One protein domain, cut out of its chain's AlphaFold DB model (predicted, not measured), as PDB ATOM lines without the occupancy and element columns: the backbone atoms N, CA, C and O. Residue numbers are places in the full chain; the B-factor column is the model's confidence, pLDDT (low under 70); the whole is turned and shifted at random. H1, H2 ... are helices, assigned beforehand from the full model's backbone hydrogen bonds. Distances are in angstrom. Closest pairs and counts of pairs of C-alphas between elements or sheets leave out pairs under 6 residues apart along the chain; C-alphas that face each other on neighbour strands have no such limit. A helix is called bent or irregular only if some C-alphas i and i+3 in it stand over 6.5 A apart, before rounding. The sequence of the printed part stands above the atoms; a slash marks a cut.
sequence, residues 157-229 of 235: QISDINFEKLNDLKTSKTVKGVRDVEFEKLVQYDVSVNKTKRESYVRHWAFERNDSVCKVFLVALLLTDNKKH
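Overview. This is residues 157 to 229 of the 235 residues of the protein "N-acetyltransferase domain-containing protein" of Anisakis simplex (UniProt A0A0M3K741). With little regular structure, the printed part is a small head of two touching helices, H2 and H3, between long loose stretches. Residues 157 to 171, with H1, and residues 224 to 229 stick out. The 73 printed residues hold three named helices, in the order H1, H2, H3, and no named strand; the class is all helix, with 26 residues in named elements. The whole is loose, radius of gyration of the C-alphas 14.8 A, spanning 38 by 37 by 21 A.

Along the chain. H1, residues 163 to 166, begins at C-alpha (27.961, 18.253, 40.309). H2, residues 183 to 194, is 16.2 A long. H3, residues 199 to 208, 12.1 A long, ends at C-alpha (10.332, 30.127, 21.682); it is only just irregular, C-alphas 205 and 208 being 6.6 A apart.

Arrangement. H2 and H3 touch, their closest C-alphas, Val 187 and Glu 199, 5.9 A apart. They run opposite ways at a steep tilt of 57 degrees. H1 is apart from both. Every O i to N i+4 pair is within hydrogen-bond range in H2, 4 of 6 in H3; H1 is too short for one.

Size, cuts and confidence. The farthest C-alphas, Asp 160 and Asn 226, are 39.8 A apart. The printed part has no cut. The link H1 to H2 is long. pLDDT is under 70 at residues 167 to 172 and 213 to 229.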
ATOM      1  N   GLN A 157      21.906  33.359  44.810       79.81
ATOM      2  CA  GLN A 157      23.133  33.290  44.026       79.81
ATOM      3  C   GLN A 157      23.811  31.949  44.304       79.81
ATOM      4  O   GLN A 157      24.080  31.609  45.453       79.81
ATOM      5  N   ILE A 158      24.067  31.180  43.247       80.50
ATOM      6  CA  ILE A 158      24.715  29.873  43.340       80.50
ATOM      7  C   ILE A 158      26.084  29.972  42.661       80.50
ATOM      8  O   ILE A 158      26.161  30.327  41.486       80.50
ATOM      9  N   SER A 159      27.148  29.646  43.395       86.81
ATOM     10  CA  SER A 159      28.516  29.473  42.890       86.81
ATOM     11  C   SER A 159      29.051  28.093  43.285       86.81
ATOM     12  O   SER A 159      28.423  27.387  44.075       86.81
ATOM     13  N   ASP A 160      30.185  27.691  42.701       88.44
ATOM     14  CA  ASP A 160      30.956  26.509  43.126       88.44
ATOM     15  C   ASP A 160      30.136  25.207  43.179       88.44
ATOM     16  O   ASP A 160      30.246  24.391  44.099       88.44
ATOM     17  N   ILE A 161      29.274  25.015  42.173       84.69
ATOM     18  CA  ILE A 161      28.387  23.852  42.085       84.69
ATOM     19  C   ILE A 161      29.226  22.579  41.957       84.69
ATOM     20  O   ILE A 161      29.828  22.311  40.917       84.69
ATOM     21  N   ASN A 162      29.199  21.746  42.996       83.31
ATOM     22  CA  ASN A 162      29.751  20.401  42.941       83.31
ATOM     23  C   ASN A 162      28.712  19.435  42.341       83.31
ATOM     24  O   ASN A 162      27.837  18.927  43.045       83.31
ATOM     25  N   PHE A 163      28.832  19.179  41.037       80.06
ATOM     26  CA  PHE A 163      27.961  18.253  40.309       80.06
ATOM     27  C   PHE A 163      28.084  16.796  40.779       80.06
ATOM     28  O   PHE A 163      27.133  16.037  40.624       80.06
ATOM     29  N   GLU A 164      29.193  16.396  41.406       80.38
ATOM     30  CA  GLU A 164      29.363  15.029  41.912       80.38
ATOM     31  C   GLU A 164      28.362  14.718  43.029       80.38
ATOM     32  O   GLU A 164      27.840  13.607  43.096       80.38
ATOM     33  N   LYS A 165      27.988  15.726  43.832       76.31
ATOM     34  CA  LYS A 165      26.935  15.609  44.858       76.31
ATOM     35  C   LYS A 165      25.531  15.413  44.276       76.31
ATOM     36  O   LYS A 165      24.608  15.078  45.014       76.31
ATOM     37  N   LEU A 166      25.341  15.631  42.973       71.75
ATOM     38  CA  LEU A 166      24.074  15.360  42.290       71.75
ATOM     39  C   LEU A 166      23.970  13.900  41.827       71.75
ATOM     40  O   LEU A 166      22.859  13.433  41.591       71.75
ATOM     41  N   ASN A 167      25.084  13.162  41.737       66.06
ATOM     42  CA  ASN A 167      25.096  11.768  41.272       66.06
ATOM     43  C   ASN A 167      24.384  10.806  42.239       66.06
ATOM     44  O   ASN A 167      23.868   9.770  41.816       66.06
ATOM     45  N   ASP A 168      24.287  11.175  43.520       62.00
ATOM     46  CA  ASP A 168      23.545  10.417  44.532       62.00
ATOM     47  C   ASP A 168      22.021  10.546  44.372       62.00
ATOM     48  O   ASP A 168      21.260   9.729  44.898       62.00
ATOM     49  N   LEU A 169      21.546  11.507  43.567       61.69
ATOM     50  CA  LEU A 169      20.157  11.587  43.122       61.69
ATOM     51  C   LEU A 169      19.921  10.580  41.986       61.69
ATOM     52  O   LEU A 169      19.538  10.951  40.874       61.69
ATOM     53  N   LYS A 170      20.116   9.283  42.264       55.69
ATOM     54  CA  LYS A 170      19.667   8.173  41.407       55.69
ATOM     55  C   LYS A 170      18.147   8.229  41.283       55.69
ATOM     56  O   LYS A 170      17.411   7.570  42.014       55.69
ATOM     57  N   THR A 171      17.660   9.056  40.372       61.25
ATOM     58  CA  THR A 171      16.239   9.194  40.085       61.25
ATOM     59  C   THR A 171      15.956   8.632  38.703       61.25
ATOM     60  O   THR A 171      16.749   8.778  37.779       61.25
ATOM     61  N   SER A 172      14.794   8.005  38.549       67.94
ATOM     62  CA  SER A 172      14.225   7.535  37.278       67.94
ATOM     63  C   SER A 172      13.837   8.680  36.323       67.94
ATOM     64  O   SER A 172      12.923   8.542  35.512       67.94
ATOM     65  N   LYS A 173      14.475   9.847  36.450       71.62
ATOM     66  CA  LYS A 173      14.102  11.091  35.781       71.62
ATOM     67  C   LYS A 173      15.170  11.462  34.764       71.62
ATOM     68  O   LYS A 173      16.361  11.372  35.035       71.62
ATOM     69  N   THR A 174      14.727  11.937  33.609       76.56
ATOM     70  CA  THR A 174      15.594  12.473  32.557       76.56
ATOM     71  C   THR A 174      15.431  13.982  32.480       76.56
ATOM     72  O   THR A 174      14.300  14.468  32.416       76.56
ATOM     73  N   VAL A 175      16.540  14.717  32.429       77.06
ATOM     74  CA  VAL A 175      16.528  16.149  32.108       77.06
ATOM     75  C   VAL A 175      16.492  16.296  30.590       77.06
ATOM     76  O   VAL A 175      17.266  15.652  29.886       77.06
ATOM     77  N   LYS A 176      15.575  17.120  30.086       82.56
ATOM     78  CA  LYS A 176      15.414  17.403  28.656       82.56
ATOM     79  C   LYS A 176      15.440  18.902  28.411       82.56
ATOM     80  O   LYS A 176      14.989  19.672  29.263       82.56
ATOM     81  N   GLY A 177      15.924  19.311  27.242       82.00
ATOM     82  CA  GLY A 177      15.726  20.673  26.779       82.00
ATOM     83  C   GLY A 177      14.236  20.939  26.581       82.00
ATOM     84  O   GLY A 177      13.473  20.050  26.210       82.00
ATOM     85  N   VAL A 178      13.801  22.184  26.796       83.50
ATOM     86  CA  VAL A 178      12.383  22.561  26.623       83.50
ATOM     87  C   VAL A 178      11.869  22.274  25.203       83.50
ATOM     88  O   VAL A 178      10.687  22.023  25.018       83.50
ATOM     89  N   ARG A 179      12.764  22.274  24.207       85.31
ATOM     90  CA  ARG A 179      12.454  21.974  22.801       85.31
ATOM     91  C   ARG A 179      12.386  20.476  22.488       85.31
ATOM     92  O   ARG A 179      11.865  20.119  21.440       85.31
ATOM     93  N   ASP A 180      12.845  19.621  23.400       88.19
ATOM     94  CA  ASP A 180      12.776  18.158  23.274       88.19
ATOM     95  C   ASP A 180      11.480  17.590  23.887       88.19
ATOM     96  O   ASP A 180      11.313  16.373  24.032       88.19
ATOM     97  N   VAL A 181      10.577  18.476  24.316       88.62
ATOM     98  CA  VAL A 181       9.271  18.159  24.890       88.62
ATOM     99  C   VAL A 181       8.197  18.764  23.992       88.62
ATOM    100  O   VAL A 181       8.285  19.932  23.617       88.62
ATOM    101  N   GLU A 182       7.172  17.975  23.661       91.94
ATOM    102  CA  GLU A 182       6.004  18.462  22.920       91.94
ATOM    103  C   GLU A 182       5.381  19.669  23.630       91.94
ATOM    104  O   GLU A 182       5.128  19.637  24.841       91.94
ATOM    105  N   PHE A 183       5.109  20.724  22.865       91.69
ATOM    106  CA  PHE A 183       4.609  21.986  23.398       91.69
ATOM    107  C   PHE A 183       3.297  21.803  24.177       91.69
ATOM    108  O   PHE A 183       3.153  22.316  25.287       91.69
ATOM    109  N   GLU A 184       2.372  20.992  23.668       93.88
ATOM    110  CA  GLU A 184       1.085  20.714  24.309       93.88
ATOM    111  C   GLU A 184       1.258  20.075  25.695       93.88
ATOM    112  O   GLU A 184       0.525  20.418  26.626       93.88
ATOM    113  N   LYS A 185       2.263  19.208  25.877       91.88
ATOM    114  CA  LYS A 185       2.581  18.618  27.189       91.88
ATOM    115  C   LYS A 185       3.097  19.673  28.166       91.88
ATOM    116  O   LYS A 185       2.748  19.621  29.346       91.88
ATOM    117  N   LEU A 186       3.878  20.648  27.691       90.94
ATOM    118  CA  LEU A 186       4.325  21.778  28.515       90.94
ATOM    119  C   LEU A 186       3.141  22.637  28.966       90.94
ATOM    120  O   LEU A 186       3.059  22.989  30.141       90.94
ATOM    121  N   VAL A 187       2.199  22.925  28.065       92.31
ATOM    122  CA  VAL A 187       0.984  23.695  28.382       92.31
ATOM    123  C   VAL A 187       0.099  22.949  29.382       92.31
ATOM    124  O   VAL A 187      -0.353  23.538  30.360       92.31
ATOM    125  N   GLN A 188      -0.130  21.649  29.182       91.94
ATOM    126  CA  GLN A 188      -0.922  20.832  30.109       91.94
ATOM    127  C   GLN A 188      -0.286  20.769  31.499       91.94
ATOM    128  O   GLN A 188      -0.975  20.937  32.510       91.94
ATOM    129  N   TYR A 189       1.032  20.560  31.553       90.06
ATOM    130  CA  TYR A 189       1.772  20.584  32.807       90.06
ATOM    131  C   TYR A 189       1.643  21.948  33.496       90.06
ATOM    132  O   TYR A 189       1.301  22.003  34.679       90.06
ATOM    133  N   ASP A 190       1.832  23.042  32.758       90.19
ATOM    134  CA  ASP A 190       1.701  24.398  33.281       90.19
ATOM    135  C   ASP A 190       0.319  24.661  33.896       90.19
ATOM    136  O   ASP A 190       0.223  25.110  35.038       90.19
ATOM    137  N   VAL A 191      -0.754  24.286  33.195       90.81
ATOM    138  CA  VAL A 191      -2.131  24.378  33.704       90.81
ATOM    139  C   VAL A 191      -2.303  23.553  34.978       90.81
ATOM    140  O   VAL A 191      -2.956  24.001  35.924       90.81
ATOM    141  N   SER A 192      -1.699  22.362  35.050       92.06
ATOM    142  CA  SER A 192      -1.801  21.500  36.231       92.06
ATOM    143  C   SER A 192      -1.177  22.123  37.487       92.06
ATOM    144  O   SER A 192      -1.666  21.866  38.591       92.06
ATOM    145  N   VAL A 193      -0.152  22.967  37.330       87.50
ATOM    146  CA  VAL A 193       0.551  23.649  38.429       87.50
ATOM    147  C   VAL A 193      -0.077  25.009  38.712       87.50
ATOM    148  O   VAL A 193      -0.527  25.257  39.827       87.50
ATOM    149  N   ASN A 194      -0.157  25.864  37.693       84.56
ATOM    150  CA  ASN A 194      -0.588  27.255  37.795       84.56
ATOM    151  C   ASN A 194      -2.118  27.420  37.880       84.56
ATOM    152  O   ASN A 194      -2.616  28.507  38.167       84.56
ATOM    153  N   LYS A 195      -2.880  26.352  37.605       87.06
ATOM    154  CA  LYS A 195      -4.357  26.308  37.638       87.06
ATOM    155  C   LYS A 195      -5.055  27.297  36.693       87.06
ATOM    156  O   LYS A 195      -6.263  27.476  36.785       87.06
ATOM    157  N   THR A 196      -4.305  27.904  35.774       85.56
ATOM    158  CA  THR A 196      -4.779  28.895  34.799       85.56
ATOM    159  C   THR A 196      -4.147  28.601  33.445       85.56
ATOM    160  O   THR A 196      -2.961  28.274  33.378       85.56
ATOM    161  N   LYS A 197      -4.919  28.735  32.359       88.81
ATOM    162  CA  LYS A 197      -4.424  28.533  30.994       88.81
ATOM    163  C   LYS A 197      -3.662  29.766  30.509       88.81
ATOM    164  O   LYS A 197      -4.230  30.660  29.902       88.81
ATOM    165  N   ARG A 198      -2.348  29.782  30.731       89.88
ATOM    166  CA  ARG A 198      -1.437  30.852  30.286       89.88
ATOM    167  C   ARG A 198      -0.561  30.417  29.107       89.88
ATOM    168  O   ARG A 198       0.651  30.611  29.098       89.88
ATOM    169  N   GLU A 199      -1.182  29.818  28.096       93.56
ATOM    170  CA  GLU A 199      -0.490  29.256  26.926       93.56
ATOM    171  C   GLU A 199       0.443  30.266  26.236       93.56
ATOM    172  O   GLU A 199       1.562  29.910  25.874       93.56
ATOM    173  N   SER A 200       0.026  31.533  26.130       92.62
ATOM    174  CA  SER A 200       0.834  32.599  25.526       92.62
ATOM    175  C   SER A 200       2.167  32.821  26.260       92.62
ATOM    176  O   SER A 200       3.219  32.959  25.635       92.62
ATOM    177  N   TYR A 201       2.163  32.734  27.598       90.12
ATOM    178  CA  TYR A 201       3.390  32.738  28.399       90.12
ATOM    179  C   TYR A 201       4.274  31.528  28.077       90.12
ATOM    180  O   TYR A 201       5.466  31.684  27.805       90.12
ATOM    181  N   VAL A 202       3.697  30.319  28.079       91.19
ATOM    182  CA  VAL A 202       4.448  29.076  27.820       91.19
ATOM    183  C   VAL A 202       5.083  29.113  26.425       91.19
ATOM    184  O   VAL A 202       6.245  28.741  26.257       91.19
ATOM    185  N   ARG A 203       4.353  29.625  25.432       92.94
ATOM    186  CA  ARG A 203       4.814  29.773  24.051       92.94
ATOM    187  C   ARG A 203       5.955  30.778  23.943       92.94
ATOM    188  O   ARG A 203       7.078  30.404  23.598       92.94
ATOM    189  N   HIS A 204       5.688  32.037  24.266       91.56
ATOM    190  CA  HIS A 204       6.590  33.126  23.907       91.56
ATOM    191  C   HIS A 204       7.748  33.293  24.887       91.56
ATOM    192  O   HIS A 204       8.874  33.533  24.455       91.56
ATOM    193  N   TRP A 205       7.514  33.120  26.190       88.31
ATOM    194  CA  TRP A 205       8.561  33.316  27.198       88.31
ATOM    195  C   TRP A 205       9.458  32.090  27.337       88.31
ATOM    196  O   TRP A 205      10.680  32.184  27.440       88.31
ATOM    197  N   ALA A 206       8.834  30.922  27.356       86.56
ATOM    198  CA  ALA A 206       9.464  29.697  27.803       86.56
ATOM    199  C   ALA A 206       9.987  28.821  26.663       86.56
ATOM    200  O   ALA A 206      11.135  28.362  26.705       86.56
ATOM    201  N   PHE A 207       9.160  28.605  25.642       88.12
ATOM    202  CA  PHE A 207       9.463  27.692  24.546       88.12
ATOM    203  C   PHE A 207      10.272  28.370  23.425       88.12
ATOM    204  O   PHE A 207      11.382  27.937  23.096       88.12
ATOM    205  N   GLU A 208       9.760  29.471  22.868       88.19
ATOM    206  CA  GLU A 208      10.332  30.127  21.682       88.19
ATOM    207  C   GLU A 208      11.632  30.892  21.981       88.19
ATOM    208  O   GLU A 208      12.607  30.803  21.225       88.19
ATOM    209  N   ARG A 209      11.669  31.634  23.092       84.88
ATOM    210  CA  ARG A 209      12.718  32.617  23.393       84.88
ATOM    211  C   ARG A 209      14.038  31.968  23.794       84.88
ATOM    212  O   ARG A 209      14.173  31.481  24.904       84.88
ATOM    213  N   ASN A 210      15.040  31.955  22.925       81.38
ATOM    214  CA  ASN A 210      16.338  31.299  23.150       81.38
ATOM    215  C   ASN A 210      17.261  31.992  24.171       81.38
ATOM    216  O   ASN A 210      18.071  31.314  24.786       81.38
ATOM    217  N   ASP A 211      17.110  33.295  24.381       79.62
ATOM    218  CA  ASP A 211      17.942  34.135  25.254       79.62
ATOM    219  C   ASP A 211      17.335  34.367  26.651       79.62
ATOM    220  O   ASP A 211      17.790  35.228  27.407       79.62
ATOM    221  N   SER A 212      16.276  33.629  27.008       70.31
ATOM    222  CA  SER A 212      15.759  33.660  28.378       70.31
ATOM    223  C   SER A 212      16.803  33.111  29.347       70.31
ATOM    224  O   SER A 212      17.220  31.962  29.230       70.31
ATOM    225  N   VAL A 213      17.174  33.933  30.329       61.94
ATOM    226  CA  VAL A 213      18.104  33.589  31.420       61.94
ATOM    227  C   VAL A 213      17.506  32.608  32.432       61.94
ATOM    228  O   VAL A 213      18.235  32.081  33.263       61.94
ATOM    229  N   CYS A 214      16.203  32.315  32.355       56.91
ATOM    230  CA  CYS A 214      15.557  31.331  33.216       56.91
ATOM    231  C   CYS A 214      14.588  30.456  32.409       56.91
ATOM    232  O   CYS A 214      13.575  30.935  31.888       56.91
ATOM    233  N   LYS A 215      14.912  29.164  32.293       59.81
ATOM    234  CA  LYS A 215      14.063  28.139  31.670       59.81
ATOM    235  C   LYS A 215      14.151  26.836  32.444       59.81
ATOM    236  O   LYS A 215      14.869  25.920  32.053       59.81
ATOM    237  N   VAL A 216      13.401  26.732  33.531       58.25
ATOM    238  CA  VAL A 216      13.222  25.442  34.196       58.25
ATOM    239  C   VAL A 216      11.734  25.141  34.256       58.25
ATOM    240  O   VAL A 216      10.995  25.751  35.022       58.25
ATOM    241  N   PHE A 217      11.301  24.193  33.427       57.09
ATOM    242  CA  PHE A 217      10.012  23.529  33.586       57.09
ATOM    243  C   PHE A 217      10.261  22.226  34.318       57.09
ATOM    244  O   PHE A 217      10.902  21.320  33.789       57.09
ATOM    245  N   LEU A 218       9.751  22.123  35.537       54.28
ATOM    246  CA  LEU A 218       9.889  20.920  36.347       54.28
ATOM    247  C   LEU A 218       8.807  19.901  35.977       54.28
ATOM    248  O   LEU A 218       7.994  19.515  36.806       54.28
ATOM    249  N   VAL A 219       8.786  19.448  34.722       45.25
ATOM    250  CA  VAL A 219       7.831  18.420  34.289       45.25
ATOM    251  C   VAL A 219       8.187  17.102  34.972       45.25
ATOM    252  O   VAL A 219       9.010  16.322  34.495       45.25
ATOM    253  N   ALA A 220       7.555  16.832  36.112       40.03
ATOM    254  CA  ALA A 220       7.501  15.490  36.655       40.03
ATOM    255  C   ALA A 220       6.571  14.682  35.746       40.03
ATOM    256  O   ALA A 220       5.367  14.601  35.984       40.03
ATOM    257  N   LEU A 221       7.127  14.092  34.685       35.16
ATOM    258  CA  LEU A 221       6.513  12.936  34.047       35.16
ATOM    259  C   LEU A 221       6.526  11.820  35.094       35.16
ATOM    260  O   LEU A 221       7.449  11.015  35.176       35.16
ATOM    261  N   LEU A 222       5.491  11.794  35.931       32.41
ATOM    262  CA  LEU A 222       5.006  10.534  36.449       32.41
ATOM    263  C   LEU A 222       4.537   9.782  35.206       32.41
ATOM    264  O   LEU A 222       3.407   9.956  34.760       32.41
ATOM    265  N   LEU A 223       5.435   8.995  34.607       31.30
ATOM    266  CA  LEU A 223       5.001   7.802  33.904       31.30
ATOM    267  C   LEU A 223       4.209   7.037  34.959       31.30
ATOM    268  O   LEU A 223       4.774   6.482  35.900       31.30
ATOM    269  N   THR A 224       2.892   7.201  34.904       32.47
ATOM    270  CA  THR A 224       1.950   6.561  35.799       32.47
ATOM    271  C   THR A 224       2.053   5.077  35.539       32.47
ATOM    272  O   THR A 224       1.349   4.543  34.688       32.47
ATOM    273  N   ASP A 225       2.929   4.414  36.281       33.97
ATOM    274  CA  ASP A 225       2.608   3.077  36.716       33.97
ATOM    275  C   ASP A 225       1.661   3.221  37.914       33.97
ATOM    276  O   ASP A 225       1.881   4.026  38.826       33.97
ATOM    277  N   ASN A 226       0.524   2.543  37.832       37.34
ATOM    278  CA  ASN A 226      -0.693   2.775  38.608       37.34
ATOM    279  C   ASN A 226      -0.521   2.590  40.129       37.34
ATOM    280  O   ASN A 226      -1.018   1.616  40.694       37.34
ATOM    281  N   LYS A 227       0.099   3.535  40.850       35.69
ATOM    282  CA  LYS A 227       0.037   3.569  42.323       35.69
ATOM    283  C   LYS A 227      -0.198   4.978  42.858       35.69
ATOM    284  O   LYS A 227       0.675   5.839  42.893       35.69
ATOM    285  N   LYS A 228      -1.438   5.186  43.309       41.12
ATOM    286  CA  LYS A 228      -1.899   6.338  44.091       41.12
ATOM    287  C   LYS A 228      -1.010   6.516  45.326       41.12
ATOM    288  O   LYS A 228      -1.178   5.785  46.298       41.12
ATOM    289  N   HIS A 229      -0.182   7.554  45.357       33.94
ATOM    290  CA  HIS A 229       0.371   8.056  46.614       33.94
ATOM    291  C   HIS A 229      -0.064   9.503  46.837       33.94
ATOM    292  O   HIS A 229       0.411  10.445  46.212       33.94
TER     293      HIS A 229